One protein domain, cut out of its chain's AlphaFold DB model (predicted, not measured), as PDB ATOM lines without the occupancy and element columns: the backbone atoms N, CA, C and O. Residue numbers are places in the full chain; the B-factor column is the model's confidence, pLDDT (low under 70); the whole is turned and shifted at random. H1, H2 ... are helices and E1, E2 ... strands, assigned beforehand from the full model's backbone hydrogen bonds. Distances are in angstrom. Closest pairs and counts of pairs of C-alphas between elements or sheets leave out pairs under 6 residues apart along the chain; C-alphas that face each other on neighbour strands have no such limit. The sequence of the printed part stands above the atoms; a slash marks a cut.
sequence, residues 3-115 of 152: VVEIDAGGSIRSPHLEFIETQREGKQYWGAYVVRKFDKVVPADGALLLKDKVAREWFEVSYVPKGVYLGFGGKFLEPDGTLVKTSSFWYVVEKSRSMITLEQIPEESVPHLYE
ATOM      1  N   VAL A   3     177.995 261.929 160.983       89.31
ATOM      2  CA  VAL A   3     178.112 261.332 159.643       89.31
ATOM      3  C   VAL A   3     178.424 262.443 158.653       89.31
ATOM      4  O   VAL A   3     177.687 263.422 158.598       89.31
ATOM      5  N   VAL A   4     179.501 262.277 157.887       89.44
ATOM      6  CA  VAL A   4     179.990 263.279 156.932       89.44
ATOM      7  C   VAL A   4     180.052 262.669 155.539       89.44
ATOM      8  O   VAL A   4     180.566 261.559 155.357       89.44
ATOM      9  N   GLU A   5     179.534 263.394 154.552       90.19
ATOM     10  CA  GLU A   5     179.661 263.028 153.142       90.19
ATOM     11  C   GLU A   5     181.075 263.320 152.631       90.19
ATOM     12  O   GLU A   5     181.674 264.348 152.946       90.19
ATOM     13  N   ILE A   6     181.604 262.391 151.839       89.19
ATOM     14  CA  ILE A   6     182.871 262.531 151.132       89.19
ATOM     15  C   ILE A   6     182.555 263.121 149.760       89.19
ATOM     16  O   ILE A   6     181.740 262.567 149.017       89.19
ATOM     17  N   ASP A   7     183.201 264.231 149.422       88.38
ATOM     18  CA  ASP A   7     183.033 264.878 148.129       88.38
ATOM     19  C   ASP A   7     183.589 264.029 146.969       88.38
ATOM     20  O   ASP A   7     184.217 262.980 147.142       88.38
ATOM     21  N   ALA A   8     183.379 264.508 145.742       84.62
ATOM     22  CA  ALA A   8     183.870 263.836 144.539       84.62
ATOM     23  C   ALA A   8     185.411 263.747 144.462       84.62
ATOM     24  O   ALA A   8     185.932 262.904 143.734       84.62
ATOM     25  N   GLY A   9     186.132 264.603 145.194       80.81
ATOM     26  CA  GLY A   9     187.589 264.591 145.321       80.81
ATOM     27  C   GLY A   9     188.100 263.671 146.434       80.81
ATOM     28  O   GLY A   9     189.308 263.582 146.638       80.81
ATOM     29  N   GLY A  10     187.209 262.983 147.154       82.25
ATOM     30  CA  GLY A  10     187.587 262.107 148.255       82.25
ATOM     31  C   GLY A  10     187.888 262.849 149.560       82.25
ATOM     32  O   GLY A  10     188.622 262.337 150.411       82.25
ATOM     33  N   SER A  11     187.334 264.049 149.721       85.12
ATOM     34  CA  SER A  11     187.576 264.940 150.849       85.12
ATOM     35  C   SER A  11     186.325 265.205 151.687       85.12
ATOM     36  O   SER A  11     185.201 265.089 151.210       85.12
ATOM     37  N   ILE A  12     186.515 265.562 152.956       85.31
ATOM     38  CA  ILE A  12     185.443 266.003 153.864       85.31
ATOM     39  C   ILE A  12     185.719 267.409 154.375       85.31
ATOM     40  O   ILE A  12     186.876 267.821 154.430       85.31
ATOM     41  N   ARG A  13     184.685 268.114 154.833       81.38
ATOM     42  CA  ARG A  13     184.859 269.323 155.645       81.38
ATOM     43  C   ARG A  13     185.206 268.956 157.094       81.38
ATOM     44  O   ARG A  13     184.807 267.894 157.566       81.38
ATOM     45  N   SER A  14     185.961 269.803 157.806       77.88
ATOM     46  CA  SER A  14     186.278 269.544 159.223       77.88
ATOM     47  C   SER A  14     184.990 269.490 160.049       77.88
ATOM     48  O   SER A  14     184.344 270.533 160.174       77.88
ATOM     49  N   PRO A  15     184.677 268.372 160.725       77.19
ATOM     50  CA  PRO A  15     183.564 268.357 161.668       77.19
ATOM     51  C   PRO A  15     183.828 269.306 162.847       77.19
ATOM     52  O   PRO A  15     182.909 269.922 163.361       77.19
ATOM     53  N   HIS A  16     185.093 269.515 163.241       75.06
ATOM     54  CA  HIS A  16     185.474 270.442 164.321       75.06
ATOM     55  C   HIS A  16     185.062 271.891 164.051       75.06
ATOM     56  O   HIS A  16     184.736 272.619 164.981       75.06
ATOM     57  N   LEU A  17     185.077 272.319 162.786       64.88
ATOM     58  CA  LEU A  17     184.726 273.692 162.414       64.88
ATOM     59  C   LEU A  17     183.215 273.914 162.328       64.88
ATOM     60  O   LEU A  17     182.781 275.051 162.467       64.88
ATOM     61  N   GLU A  18     182.419 272.855 162.170       65.12
ATOM     62  CA  GLU A  18     180.956 272.942 162.252       65.12
ATOM     63  C   GLU A  18     180.482 273.252 163.680       65.12
ATOM     64  O   GLU A  18     179.448 273.880 163.861       65.12
ATOM     65  N   PHE A  19     181.261 272.879 164.703       57.72
ATOM     66  CA  PHE A  19     180.964 273.217 166.100       57.72
ATOM     67  C   PHE A  19     181.475 274.601 166.518       57.72
ATOM     68  O   PHE A  19     180.954 275.188 167.464       57.72
ATOM     69  N   ILE A  20     182.488 275.138 165.830       60.16
ATOM     70  CA  ILE A  20     183.039 276.480 166.073       60.16
ATOM     71  C   ILE A  20     182.400 277.454 165.073       60.16
ATOM     72  O   ILE A  20     183.070 278.145 164.305       60.16
ATOM     73  N   GLU A  21     181.068 277.507 165.056       49.50
ATOM     74  CA  GLU A  21     180.346 278.579 164.379       49.50
ATOM     75  C   GLU A  21     180.703 279.899 165.075       49.50
ATOM     76  O   GLU A  21     180.180 280.169 166.150       49.50
ATOM     77  N   THR A  22     181.639 280.689 164.520       47.47
ATOM     78  CA  THR A  22     181.566 282.170 164.371       47.47
ATOM     79  C   THR A  22     182.900 282.932 164.300       47.47
ATOM     80  O   THR A  22     182.851 284.130 164.021       47.47
ATOM     81  N   GLN A  23     184.097 282.352 164.479       44.38
ATOM     82  CA  GLN A  23     185.317 283.190 164.552       44.38
ATOM     83  C   GLN A  23     186.502 282.788 163.656       44.38
ATOM     84  O   GLN A  23     187.245 281.864 163.957       44.38
ATOM     85  N   ARG A  24     186.684 283.628 162.619       53.88
ATOM     86  CA  ARG A  24     187.918 284.268 162.101       53.88
ATOM     87  C   ARG A  24     189.152 283.424 161.732       53.88
ATOM     88  O   ARG A  24     189.394 282.316 162.182       53.88
ATOM     89  N   GLU A  25     189.956 284.041 160.860       46.94
ATOM     90  CA  GLU A  25     191.145 283.535 160.163       46.94
ATOM     91  C   GLU A  25     192.193 282.872 161.077       46.94
ATOM     92  O   GLU A  25     193.182 283.473 161.497       46.94
ATOM     93  N   GLY A  26     192.006 281.586 161.359       46.59
ATOM     94  CA  GLY A  26     192.963 280.776 162.100       46.59
ATOM     95  C   GLY A  26     194.078 280.185 161.231       46.59
ATOM     96  O   GLY A  26     193.886 279.844 160.058       46.59
ATOM     97  N   LYS A  27     195.259 279.985 161.830       49.66
ATOM     98  CA  LYS A  27     196.282 279.057 161.312       49.66
ATOM     99  C   LYS A  27     196.141 277.740 162.062       49.66
ATOM    100  O   LYS A  27     196.247 277.702 163.283       49.66
ATOM    101  N   GLN A  28     195.912 276.665 161.328       53.31
ATOM    102  CA  GLN A  28     195.449 275.406 161.897       53.31
ATOM    103  C   GLN A  28     196.446 274.274 161.612       53.31
ATOM    104  O   GLN A  28     197.144 274.303 160.594       53.31
ATOM    105  N   TYR A  29     196.539 273.323 162.542       49.16
ATOM    106  CA  TYR A  29     197.472 272.195 162.506       49.16
ATOM    107  C   TYR A  29     196.657 270.910 162.592       49.16
ATOM    108  O   TYR A  29     195.843 270.766 163.499       49.16
ATOM    109  N   TRP A  30     196.897 269.981 161.670       57.47
ATOM    110  CA  TRP A  30     196.056 268.799 161.495       57.47
ATOM    111  C   TRP A  30     196.914 267.560 161.275       57.47
ATOM    112  O   TRP A  30     197.983 267.650 160.666       57.47
ATOM    113  N   GLY A  31     196.440 266.415 161.765       58.75
ATOM    114  CA  GLY A  31     197.099 265.127 161.587       58.75
ATOM    115  C   GLY A  31     196.100 264.046 161.203       58.75
ATOM    116  O   GLY A  31     195.093 263.848 161.882       58.75
ATOM    117  N   ALA A  32     196.408 263.323 160.127       63.41
ATOM    118  CA  ALA A  32     195.869 261.982 159.929       63.41
ATOM    119  C   ALA A  32     196.373 261.097 161.081       63.41
ATOM    120  O   ALA A  32     197.480 261.336 161.545       63.41
ATOM    121  N   TYR A  33     195.639 260.071 161.513       79.38
ATOM    122  CA  TYR A  33     196.186 259.029 162.403       79.38
ATOM    123  C   TYR A  33     196.904 259.586 163.630       79.38
ATOM    124  O   TYR A  33     198.124 259.559 163.681       79.38
ATOM    125  N   VAL A  34     196.198 260.124 164.615       82.12
ATOM    126  CA  VAL A  34     196.861 260.625 165.829       82.12
ATOM    127  C   VAL A  34     197.078 259.537 166.868       82.12
ATOM    128  O   VAL A  34     196.278 258.615 167.003       82.12
ATOM    129  N   VAL A  35     198.182 259.657 167.599       86.94
ATOM    130  CA  VAL A  35     198.649 258.690 168.594       86.94
ATOM    131  C   VAL A  35     199.216 259.434 169.790       86.94
ATOM    132  O   VAL A  35     199.689 260.567 169.672       86.94
ATOM    133  N   ARG A  36     199.256 258.778 170.942       89.44
ATOM    134  CA  ARG A  36     199.906 259.300 172.136       89.44
ATOM    135  C   ARG A  36     201.358 258.815 172.214       89.44
ATOM    136  O   ARG A  36     201.631 257.623 172.375       89.44
ATOM    137  N   LYS A  37     202.313 259.745 172.112       85.56
ATOM    138  CA  LYS A  37     203.734 259.523 172.429       85.56
ATOM    139  C   LYS A  37     204.009 260.168 173.789       85.56
ATOM    140  O   LYS A  37     203.998 261.393 173.901       85.56
ATOM    141  N   PHE A  38     204.255 259.346 174.808       85.62
ATOM    142  CA  PHE A  38     204.359 259.786 176.208       85.62
ATOM    143  C   PHE A  38     203.083 260.507 176.677       85.62
ATOM    144  O   PHE A  38     202.000 259.937 176.621       85.62
ATOM    145  N   ASP A  39     203.198 261.753 177.121       84.88
ATOM    146  CA  ASP A  39     202.108 262.622 177.555       84.88
ATOM    147  C   ASP A  39     201.440 263.384 176.398       84.88
ATOM    148  O   ASP A  39     200.415 264.028 176.604       84.88
ATOM    149  N   LYS A  40     201.975 263.304 175.172       86.44
ATOM    150  CA  LYS A  40     201.562 264.166 174.055       86.44
ATOM    151  C   LYS A  40     200.853 263.401 172.951       86.44
ATOM    152  O   LYS A  40     201.348 262.380 172.473       86.44
ATOM    153  N   VAL A  41     199.740 263.956 172.474       87.06
ATOM    154  CA  VAL A  41     199.102 263.514 171.231       87.06
ATOM    155  C   VAL A  41     199.816 264.140 170.036       87.06
ATOM    156  O   VAL A  41     199.994 265.356 169.956       87.06
ATOM    157  N   VAL A  42     200.244 263.299 169.102       83.56
ATOM    158  CA  VAL A  42     200.957 263.687 167.884       83.56
ATOM    159  C   VAL A  42     200.406 262.907 166.689       83.56
ATOM    160  O   VAL A  42     199.866 261.817 166.874       83.56
ATOM    161  N   PRO A  43     200.542 263.411 165.453       79.44
ATOM    162  CA  PRO A  43     200.315 262.583 164.274       79.44
ATOM    163  C   PRO A  43     201.237 261.356 164.307       79.44
ATOM    164  O   PRO A  43     202.411 261.465 164.673       79.44
ATOM    165  N   ALA A  44     200.717 260.194 163.923       72.75
ATOM    166  CA  ALA A  44     201.515 259.018 163.625       72.75
ATOM    167  C   ALA A  44     202.523 259.394 162.539       72.75
ATOM    168  O   ALA A  44     202.204 260.136 161.604       72.75
ATOM    169  N   ASP A  45     203.743 258.881 162.653       64.56
ATOM    170  CA  ASP A  45     204.774 259.152 161.658       64.56
ATOM    171  C   ASP A  45     204.264 258.686 160.279       64.56
ATOM    172  O   ASP A  45     203.885 257.526 160.124       64.56
ATOM    173  N   GLY A  46     204.187 259.610 159.309       55.16
ATOM    174  CA  GLY A  46     203.667 259.396 157.944       55.16
ATOM    175  C   GLY A  46     202.141 259.528 157.762       55.16
ATOM    176  O   GLY A  46     201.583 259.101 156.758       55.16
ATOM    177  N   ALA A  47     201.462 260.191 158.694       58.81
ATOM    178  CA  ALA A  47     200.098 260.681 158.540       58.81
ATOM    179  C   ALA A  47     199.913 261.652 157.345       58.81
ATOM    180  O   ALA A  47     200.221 262.840 157.438       58.81
ATOM    181  N   LEU A  48     199.360 261.162 156.230       52.19
ATOM    182  CA  LEU A  48     199.166 261.905 154.973       52.19
ATOM    183  C   LEU A  48     197.784 262.582 154.860       52.19
ATOM    184  O   LEU A  48     197.062 262.347 153.896       52.19
ATOM    185  N   LEU A  49     197.385 263.436 155.809       59.88
ATOM    186  CA  LEU A  49     196.315 264.395 155.492       59.88
ATOM    187  C   LEU A  49     196.979 265.535 154.722       59.88
ATOM    188  O   LEU A  49     197.528 266.471 155.310       59.88
ATOM    189  N   LEU A  50     196.989 265.420 153.394       49.31
ATOM    190  CA  LEU A  50     197.396 266.517 152.534       49.31
ATOM    191  C   LEU A  50     196.313 267.593 152.595       49.31
ATOM    192  O   LEU A  50     195.130 267.352 152.367       49.31
ATOM    193  N   LYS A  51     196.734 268.797 152.969       52.09
ATOM    194  CA  LYS A  51     195.874 269.970 153.013       52.09
ATOM    195  C   LYS A  51     195.605 270.449 151.591       52.09
ATOM    196  O   LYS A  51     196.562 270.701 150.851       52.09
ATOM    197  N   ASP A  52     194.348 270.752 151.280       46.66
ATOM    198  CA  ASP A  52     194.080 271.719 150.224       46.66
ATOM    199  C   ASP A  52     194.606 273.092 150.686       46.66
ATOM    200  O   ASP A  52     194.103 273.736 151.618       46.66
ATOM    201  N   LYS A  53     195.724 273.521 150.086       44.81
ATOM    202  CA  LYS A  53     196.391 274.790 150.417       44.81
ATOM    203  C   LYS A  53     195.459 275.988 150.206       44.81
ATOM    204  O   LYS A  53     195.681 277.019 150.847       44.81
ATOM    205  N   VAL A  54     194.450 275.839 149.348       46.00
ATOM    206  CA  VAL A  54     193.485 276.865 148.956       46.00
ATOM    207  C   VAL A  54     192.246 276.797 149.852       46.00
ATOM    208  O   VAL A  54     191.924 277.787 150.511       46.00
ATOM    209  N   ALA A  55     191.613 275.628 149.969       54.25
ATOM    210  CA  ALA A  55     190.413 275.427 150.778       54.25
ATOM    211  C   ALA A  55     190.768 274.854 152.165       54.25
ATOM    212  O   ALA A  55     190.754 273.651 152.402       54.25
ATOM    213  N   ARG A  56     191.103 275.740 153.114       61.28
ATOM    214  CA  ARG A  56     191.655 275.407 154.451       61.28
ATOM    215  C   ARG A  56     190.755 274.551 155.364       61.28
ATOM    216  O   ARG A  56     191.174 274.256 156.478       61.28
ATOM    217  N   GLU A  57     189.561 274.188 154.910       69.06
ATOM    218  CA  GLU A  57     188.524 273.472 155.663       69.06
ATOM    219  C   GLU A  57     188.241 272.065 155.124       69.06
ATOM    220  O   GLU A  57     187.428 271.363 155.721       69.06
ATOM    221  N   TRP A  58     188.879 271.665 154.018       73.56
ATOM    222  CA  TRP A  58     188.676 270.367 153.372       73.56
ATOM    223  C   TRP A  58     189.871 269.432 153.595       73.56
ATOM    224  O   TRP A  58     191.030 269.862 153.589       73.56
ATOM    225  N   PHE A  59     189.579 268.148 153.799       76.62
ATOM    226  CA  PHE A  59     190.539 267.115 154.190       76.62
ATOM    227  C   PHE A  59     190.406 265.897 153.297       76.62
ATOM    228  O   PHE A  59     189.351 265.268 153.293       76.62
ATOM    229  N   GLU A  60     191.490 265.512 152.628       78.31
ATOM    230  CA  GLU A  60     191.523 264.299 151.815       78.31
ATOM    231  C   GLU A  60     191.461 263.051 152.706       78.31
ATOM    232  O   GLU A  60     192.410 262.711 153.407       78.31
ATOM    233  N   VAL A  61     190.336 262.338 152.679       80.12
ATOM    234  CA  VAL A  61     190.103 261.132 153.491       80.12
ATOM    235  C   VAL A  61     190.054 259.855 152.659       80.12
ATOM    236  O   VAL A  61     189.760 258.780 153.189       80.12
ATOM    237  N   SER A  62     190.359 259.938 151.362       73.94
ATOM    238  CA  SER A  62     190.440 258.803 150.430       73.94
ATOM    239  C   SER A  62     191.251 257.634 150.986       73.94
ATOM    240  O   SER A  62     190.824 256.484 150.897       73.94
ATOM    241  N   TYR A  63     192.381 257.930 151.628       72.88
ATOM    242  CA  TYR A  63     193.336 256.927 152.104       72.88
ATOM    243  C   TYR A  63     193.187 256.568 153.579       72.88
ATOM    244  O   TYR A  63     194.030 255.857 154.116       72.88
ATOM    245  N   VAL A  64     192.141 257.055 154.247       79.81
ATOM    246  CA  VAL A  64     191.939 256.844 155.679       79.81
ATOM    247  C   VAL A  64     191.112 255.562 155.903       79.81
ATOM    248  O   VAL A  64     189.928 255.606 155.601       79.81
ATOM    249  N   PRO A  65     191.652 254.420 156.381       79.19
ATOM    250  CA  PRO A  65     190.854 253.275 156.831       79.19
ATOM    251  C   PRO A  65     189.798 253.559 157.910       79.19
ATOM    252  O   PRO A  65     189.853 254.540 158.645       79.19
ATOM    253  N   LYS A  66     188.839 252.633 158.023       85.88
ATOM    254  CA  LYS A  66     187.984 252.474 159.210       85.88
ATOM    255  C   LYS A  66     188.848 252.105 160.414       85.88
ATOM    256  O   LYS A  66     189.817 251.382 160.241       85.88
ATOM    257  N   GLY A  67     188.454 252.521 161.613       85.19
ATOM    258  CA  GLY A  67     189.064 252.093 162.872       85.19
ATOM    259  C   GLY A  67     190.248 252.941 163.322       85.19
ATOM    260  O   GLY A  67     191.113 252.466 164.052       85.19
ATOM    261  N   VAL A  68     190.316 254.182 162.851       85.38
ATOM    262  CA  VAL A  68     191.502 255.032 162.963       85.38
ATOM    263  C   VAL A  68     191.165 256.330 163.672       85.38
ATOM    264  O   VAL A  68     190.009 256.748 163.705       85.38
ATOM    265  N   TYR A  69     192.188 256.979 164.214       88.50
ATOM    266  CA  TYR A  69     192.041 258.166 165.044       88.50
ATOM    267  C   TYR A  69     192.438 259.416 164.263       88.50
ATOM    268  O   TYR A  69     193.515 259.475 163.680       88.50
ATOM    269  N   LEU A  70     191.588 260.433 164.251       87.50
ATOM    270  CA  LEU A  70     191.809 261.695 163.557       87.50
ATOM    271  C   LEU A  70     191.929 262.828 164.570       87.50
ATOM    272  O   LEU A  70     191.131 262.933 165.503       87.50
ATOM    273  N   GLY A  71     192.947 263.666 164.380       86.12
ATOM    274  CA  GLY A  71     193.212 264.819 165.226       86.12
ATOM    275  C   GLY A  71     192.878 266.102 164.500       86.12
ATOM    276  O   GLY A  71     193.498 266.444 163.485       86.12
ATOM    277  N   PHE A  72     191.919 266.819 165.065       81.50
ATOM    278  CA  PHE A  72     191.387 268.037 164.513       81.50
ATOM    279  C   PHE A  72     191.788 269.248 165.373       81.50
ATOM    280  O   PHE A  72     191.248 269.423 166.454       81.50
ATOM    281  N   GLY A  73     192.755 270.072 164.942       76.12
ATOM    282  CA  GLY A  73     193.280 271.199 165.721       76.12
ATOM    283  C   GLY A  73     193.292 272.555 165.008       76.12
ATOM    284  O   GLY A  73     193.687 272.693 163.852       76.12
ATOM    285  N   GLY A  74     192.952 273.611 165.743       72.12
ATOM    286  CA  GLY A  74     192.979 274.986 165.255       72.12
ATOM    287  C   GLY A  74     193.723 275.933 166.187       72.12
ATOM    288  O   GLY A  74     193.798 275.713 167.393       72.12
ATOM    289  N   LYS A  75     194.273 277.017 165.629       71.81
ATOM    290  CA  LYS A  75     194.638 278.201 166.411       71.81
ATOM    291  C   LYS A  75     193.889 279.401 165.866       71.81
ATOM    292  O   LYS A  75     193.930 279.621 164.655       71.81
ATOM    293  N   PHE A  76     193.263 280.172 166.739       73.06
ATOM    294  CA  PHE A  76     192.593 281.415 166.378       73.06
ATOM    295  C   PHE A  76     193.043 282.545 167.296       73.06
ATOM    296  O   PHE A  76     193.531 282.314 168.402       73.06
ATOM    297  N   LEU A  77     192.945 283.762 166.771       72.50
ATOM    298  CA  LEU A  77     193.281 284.978 167.489       72.50
ATOM    299  C   LEU A  77     191.989 285.567 168.049       72.50
ATOM    300  O   LEU A  77     191.085 285.900 167.280       72.50
ATOM    301  N   GLU A  78     191.908 285.677 169.367       78.69
ATOM    302  CA  GLU A  78     190.815 286.373 170.029       78.69
ATOM    303  C   GLU A  78     190.909 287.893 169.804       78.69
ATOM    304  O   GLU A  78     191.964 288.411 169.418       78.69
ATOM    305  N   PRO A  79     189.806 288.643 170.006       78.94
ATOM    306  CA  PRO A  79     189.790 290.093 169.806       78.94
ATOM    307  C   PRO A  79     190.822 290.869 170.639       78.94
ATOM    308  O   PRO A  79     191.224 291.959 170.241       78.94
ATOM    309  N   ASP A  80     191.251 290.315 171.771       84.81
ATOM    310  CA  ASP A  80     192.267 290.869 172.671       84.81
ATOM    311  C   ASP A  80     193.717 290.582 172.217       84.81
ATOM    312  O   ASP A  80     194.670 291.049 172.839       84.81
ATOM    313  N   GLY A  81     193.897 289.837 171.120       78.44
ATOM    314  CA  GLY A  81     195.201 289.409 170.616       78.44
ATOM    315  C   GLY A  81     195.710 288.094 171.216       78.44
ATOM    316  O   GLY A  81     196.809 287.656 170.865       78.44
ATOM    317  N   THR A  82     194.937 287.433 172.079       83.19
ATOM    318  CA  THR A  82     195.293 286.137 172.661       83.19
ATOM    319  C   THR A  82     195.183 285.033 171.609       83.19
ATOM    320  O   THR A  82     194.192 284.909 170.890       83.19
ATOM    321  N   LEU A  83     196.225 284.202 171.494       77.12
ATOM    322  CA  LEU A  83     196.215 283.037 170.612       77.12
ATOM    323  C   LEU A  83     195.665 281.820 171.356       77.12
ATOM    324  O   LEU A  83     196.368 281.211 172.166       77.12
ATOM    325  N   VAL A  84     194.451 281.410 171.011       77.94
ATOM    326  CA  VAL A  84     193.819 280.217 171.572       77.94
ATOM    327  C   VAL A  84     194.076 279.023 170.665       77.94
ATOM    328  O   VAL A  84     194.010 279.119 169.437       77.94
ATOM    329  N   LYS A  85     194.401 277.881 171.276       77.44
ATOM    330  CA  LYS A  85     194.551 276.597 170.587       77.44
ATOM    331  C   LYS A  85     193.392 275.697 170.982       77.44
ATOM    332  O   LYS A  85     193.135 275.532 172.168       77.44
ATOM    333  N   THR A  86     192.739 275.094 169.999       76.62
ATOM    334  CA  THR A  86     191.704 274.083 170.220       76.62
ATOM    335  C   THR A  86     192.081 272.793 169.522       76.62
ATOM    336  O   THR A  86     192.749 272.806 168.486       76.62
ATOM    337  N   SER A  87     191.640 271.685 170.099       80.62
ATOM    338  CA  SER A  87     191.768 270.351 169.534       80.62
ATOM    339  C   SER A  87     190.499 269.553 169.808       80.62
ATOM    340  O   SER A  87     189.863 269.705 170.848       80.62
ATOM    341  N   SER A  88     190.138 268.699 168.863       85.88
ATOM    342  CA  SER A  88     189.171 267.625 169.025       85.88
ATOM    343  C   SER A  88     189.720 266.355 168.389       85.88
ATOM    344  O   SER A  88     190.525 266.393 167.456       85.88
ATOM    345  N   PHE A  89     189.295 265.215 168.918       89.88
ATOM    346  CA  PHE A  89     189.780 263.906 168.507       89.88
ATOM    347  C   PHE A  89     188.596 263.029 168.146       89.88
ATOM    348  O   PHE A  89     187.536 263.109 168.765       89.88
ATOM    349  N   TRP A  90     188.765 262.235 167.095       91.69
ATOM    350  CA  TRP A  90     187.672 261.486 166.497       91.69
ATOM    351  C   TRP A  90     188.132 260.093 166.104       91.69
ATOM    352  O   TRP A  90     189.238 259.922 165.599       91.69
ATOM    353  N   TYR A  91     187.273 259.104 166.301       91.31
ATOM    354  CA  TYR A  91     187.460 257.738 165.842       91.31
ATOM    355  C   TYR A  91     186.598 257.475 164.604       91.31
ATOM    356  O   TYR A  91     185.421 257.838 164.565       91.31
ATOM    357  N   VAL A  92     187.176 256.853 163.577       90.62
ATOM    358  CA  VAL A  92     186.454 256.468 162.358       90.62
ATOM    359  C   VAL A  92     185.723 255.153 162.599       90.62
ATOM    360  O   VAL A  92     186.313 254.079 162.494       90.62
ATOM    361  N   VAL A  93     184.425 255.235 162.880       92.25
ATOM    362  CA  VAL A  93     183.574 254.071 163.167       92.25
ATOM    363  C   VAL A  93     183.256 253.299 161.891       92.25
ATOM    364  O   VAL A  93     183.379 252.080 161.851       92.25
ATOM    365  N   GLU A  94     182.876 254.002 160.826       91.62
ATOM    366  CA  GLU A  94     182.539 253.402 159.533       91.62
ATOM    367  C   GLU A  94     183.082 254.243 158.383       91.62
ATOM    368  O   GLU A  94     183.178 255.470 158.476       91.62
ATOM    369  N   LYS A  95     183.395 253.582 157.266       88.31
ATOM    370  CA  LYS A  95     183.803 254.241 156.027       88.31
ATOM    371  C   LYS A  95     183.241 253.526 154.809       88.31
ATOM    372  O   LYS A  95     183.354 252.311 154.673       88.31
ATOM    373  N   SER A  96     182.717 254.317 153.884       89.56
ATOM    374  CA  SER A  96     182.328 253.901 152.540       89.56
ATOM    375  C   SER A  96     183.021 254.776 151.488       89.56
ATOM    376  O   SER A  96     183.880 255.599 151.811       89.56
ATOM    377  N   ARG A  97     182.656 254.597 150.212       85.62
ATOM    378  CA  ARG A  97     183.169 255.432 149.114       85.62
ATOM    379  C   ARG A  97     182.696 256.886 149.189       85.62
ATOM    380  O   ARG A  97     183.424 257.751 148.729       85.62
ATOM    381  N   SER A  98     181.512 257.141 149.743       90.81
ATOM    382  CA  SER A  98     180.865 258.462 149.731       90.81
ATOM    383  C   SER A  98     180.566 259.018 151.120       90.81
ATOM    384  O   SER A  98     180.061 260.126 151.229       90.81
ATOM    385  N   MET A  99     180.836 258.269 152.192       91.69
ATOM    386  CA  MET A  99     180.546 258.696 153.564       91.69
ATOM    387  C   MET A  99     181.569 258.158 154.559       91.69
ATOM    388  O   MET A  99     182.097 257.052 154.390       91.69
ATOM    389  N   ILE A 100     181.767 258.907 155.640       91.25
ATOM    390  CA  ILE A 100     182.529 258.504 156.822       91.25
ATOM    391  C   ILE A 100     181.706 258.786 158.085       91.25
ATOM    392  O   ILE A 100     181.063 259.825 158.205       91.25
ATOM    393  N   THR A 101     181.698 257.839 159.022       93.12
ATOM    394  CA  THR A 101     181.070 258.014 160.337       93.12
ATOM    395  C   THR A 101     182.153 258.208 161.380       93.12
ATOM    396  O   THR A 101     183.044 257.371 161.523       93.12
ATOM    397  N   LEU A 102     182.058 259.315 162.104       92.25
ATOM    398  CA  LEU A 102     183.010 259.746 163.109       92.25
ATOM    399  C   LEU A 102     182.356 259.748 164.492       92.25
ATOM    400  O   LEU A 102     181.222 260.198 164.685       92.25
ATOM    401  N   GLU A 103     183.094 259.268 165.477       94.06
ATOM    402  CA  GLU A 103     182.738 259.360 166.885       94.06
ATOM    403  C   GLU A 103     183.742 260.262 167.591       94.06
ATOM    404  O   GLU A 103     184.945 260.036 167.500       94.06
ATOM    405  N   GLN A 104     183.258 261.312 168.252       92.50
ATOM    406  CA  GLN A 104     184.131 262.188 169.020       92.50
ATOM    407  C   GLN A 104     184.609 261.442 170.259       92.50
ATOM    408  O   GLN A 104     183.805 260.842 170.971       92.50
ATOM    409  N   ILE A 105     185.906 261.516 170.526       93.12
ATOM    410  CA  ILE A 105     186.533 260.897 171.687       93.12
ATOM    411  C   ILE A 105     187.291 261.954 172.496       93.12
ATOM    412  O   ILE A 105     187.751 262.955 171.932       93.12
ATOM    413  N   PRO A 106     187.432 261.761 173.814       93.00
ATOM    414  CA  PRO A 106     188.273 262.625 174.625       93.00
ATOM    415  C   PRO A 106     189.758 262.368 174.316       93.00
ATOM    416  O   PRO A 106     190.130 261.310 173.799       93.00
ATOM    417  N   GLU A 107     190.621 263.342 174.615       91.88
ATOM    418  CA  GLU A 107     192.053 263.260 174.296       91.88
ATOM    419  C   GLU A 107     192.711 262.054 174.979       91.88
ATOM    420  O   GLU A 107     193.537 261.357 174.388       91.88
ATOM    421  N   GLU A 108     192.321 261.770 176.219       92.00
ATOM    422  CA  GLU A 108     192.835 260.681 177.051       92.00
ATOM    423  C   GLU A 108     192.559 259.301 176.443       92.00
ATOM    424  O   GLU A 108     193.287 258.356 176.727       92.00
ATOM    425  N   SER A 109     191.549 259.189 175.575       92.00
ATOM    426  CA  SER A 109     191.211 257.955 174.859       92.00
ATOM    427  C   SER A 109     192.002 257.750 173.565       92.00
ATOM    428  O   SER A 109     191.824 256.726 172.907       92.00
ATOM    429  N   VAL A 110     192.869 258.693 173.173       91.31
ATOM    430  CA  VAL A 110     193.792 258.485 172.048       91.31
ATOM    431  C   VAL A 110     194.839 257.439 172.455       91.31
ATOM    432  O   VAL A 110     195.555 257.666 173.438       91.31
ATOM    433  N   PRO A 111     194.970 256.325 171.709       88.94
ATOM    434  CA  PRO A 111     195.843 255.221 172.093       88.94
ATOM    435  C   PRO A 111     197.316 255.604 172.008       88.94
ATOM    436  O   PRO A 111     197.725 256.458 171.210       88.94
ATOM    437  N   HIS A 112     198.141 254.921 172.792       87.50
ATOM    438  CA  HIS A 112     199.585 255.015 172.670       87.50
ATOM    439  C   HIS A 112     200.078 254.388 171.368       87.50
ATOM    440  O   HIS A 112     199.515 253.420 170.868       87.50
ATOM    441  N   LEU A 113     201.193 254.904 170.837       80.31
ATOM    442  CA  LEU A 113     201.793 254.391 169.596       80.31
ATOM    443  C   LEU A 113     201.984 252.861 169.609       80.31
ATOM    444  O   LEU A 113     201.802 252.215 168.584       80.31
ATOM    445  N   TYR A 114     202.348 252.298 170.762       78.75
ATOM    446  CA  TYR A 114     202.615 250.867 170.937       78.75
ATOM    447  C   TYR A 114     201.351 249.997 170.993       78.75
ATOM    448  O   TYR A 114     201.454 248.778 170.909       78.75
ATOM    449  N   GLU A 115     200.178 250.609 171.152       82.38
ATOM    450  CA  GLU A 115     198.878 249.928 171.227       82.38
ATOM    451  C   GLU A 115     198.199 249.843 169.856       82.38
ATOM    452  O   GLU A 115     197.188 249.164 169.694       82.38
TER     453      GLU A 115
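What this domain is: This is residues 3 to 115 of the 152 residues of an uncharacterized protein of Pseudomonas mendocina (UniProt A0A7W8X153). A strongly twisted, curled sheet of five strands makes the main body; its long hairpin E7 and E8 runs along the longest axis, and E8 bends to carry its second part over to E9 and E1. The hairpin E4 and E5 turns away from the end of edge strand E3, the small pair E2 and E6 lies near E1, and the last stretch, residues 106 to 115, runs toward the E4 and E5 hairpin. The printed part has 113 residues with one named helix and nine named strands, in the order E1 E2 H1 E3 E4 E5 E6 E7 E8 E9; the large sheet has the order E1 - E9 - E8 - E7 - E3, all antiparallel. The class is mostly strand, with under half of the residues in named elements, and the whole is compact, with a radius of gyration of the C-alphas of 14.1 A and spans of 42 by 37 by 22 A.

Where its parts are: E1, residues 3 to 5, begins at C-alpha 3 (178.112, 261.332, 159.643). E2 is residues 11 to 13 and H1 residues 15 to 19. E3, residues 27 to 31, is 14.0 A long. E4, residues 34 to 37, E5, residues 40 to 43, and E6, residues 58 to 60, follow. E7, residues 69 to 77, is 27.0 A long. E8, residues 83 to 95, is 34.6 A long and bends by 59 degrees at residue 92. E9, residues 99 to 105, is 19.2 A long and ends at C-alpha 105 (186.533, 260.897, 171.687).

How they stand to each other: E7, E8 and E9 form a meander, each strand the antiparallel neighbour of the one before. In the hairpin of E7 and E8, N 88 and O 72 are 2.7 A apart, within hydrogen-bond range. In the hairpin of E8 and E9, N 91 and O 103 are 2.8 A apart. Edge strand E1 is antiparallel to E9, with N 4 and O 100 at 2.9 A. Edge strand E3 is antiparallel to E7, with N 29 and O 73 at 3.2 A. E3 runs on into E4 at 82 degrees. In the hairpin of E4 and E5, N 35 and O 42 are 2.8 A apart. The closest C-alphas of E4 and E7, those of Val 34 and Tyr 69, are 5.5 A apart. E2 and E6 are antiparallel, with N 59 and O 12 at 2.8 A. The closest C-alphas of E1 and E2, those of Glu 5 and Ile 12, are 6.5 A apart. H1 only grazes the large sheet, with residues 15 to 17; 0 of its 1 O i to N i+4 pairs and 2 of its 2 O i to N i+3 pairs are within range.

The domain as a whole: The two C-alphas farthest apart, those of Asp 80 and Arg 97, are 43.5 A apart. The printed part has no cut. The link from E5 to E6, 14 residues, is long. The mean pLDDT of the printed part is 76.5, and residues 17 to 32 and 45 to 57 are under 70.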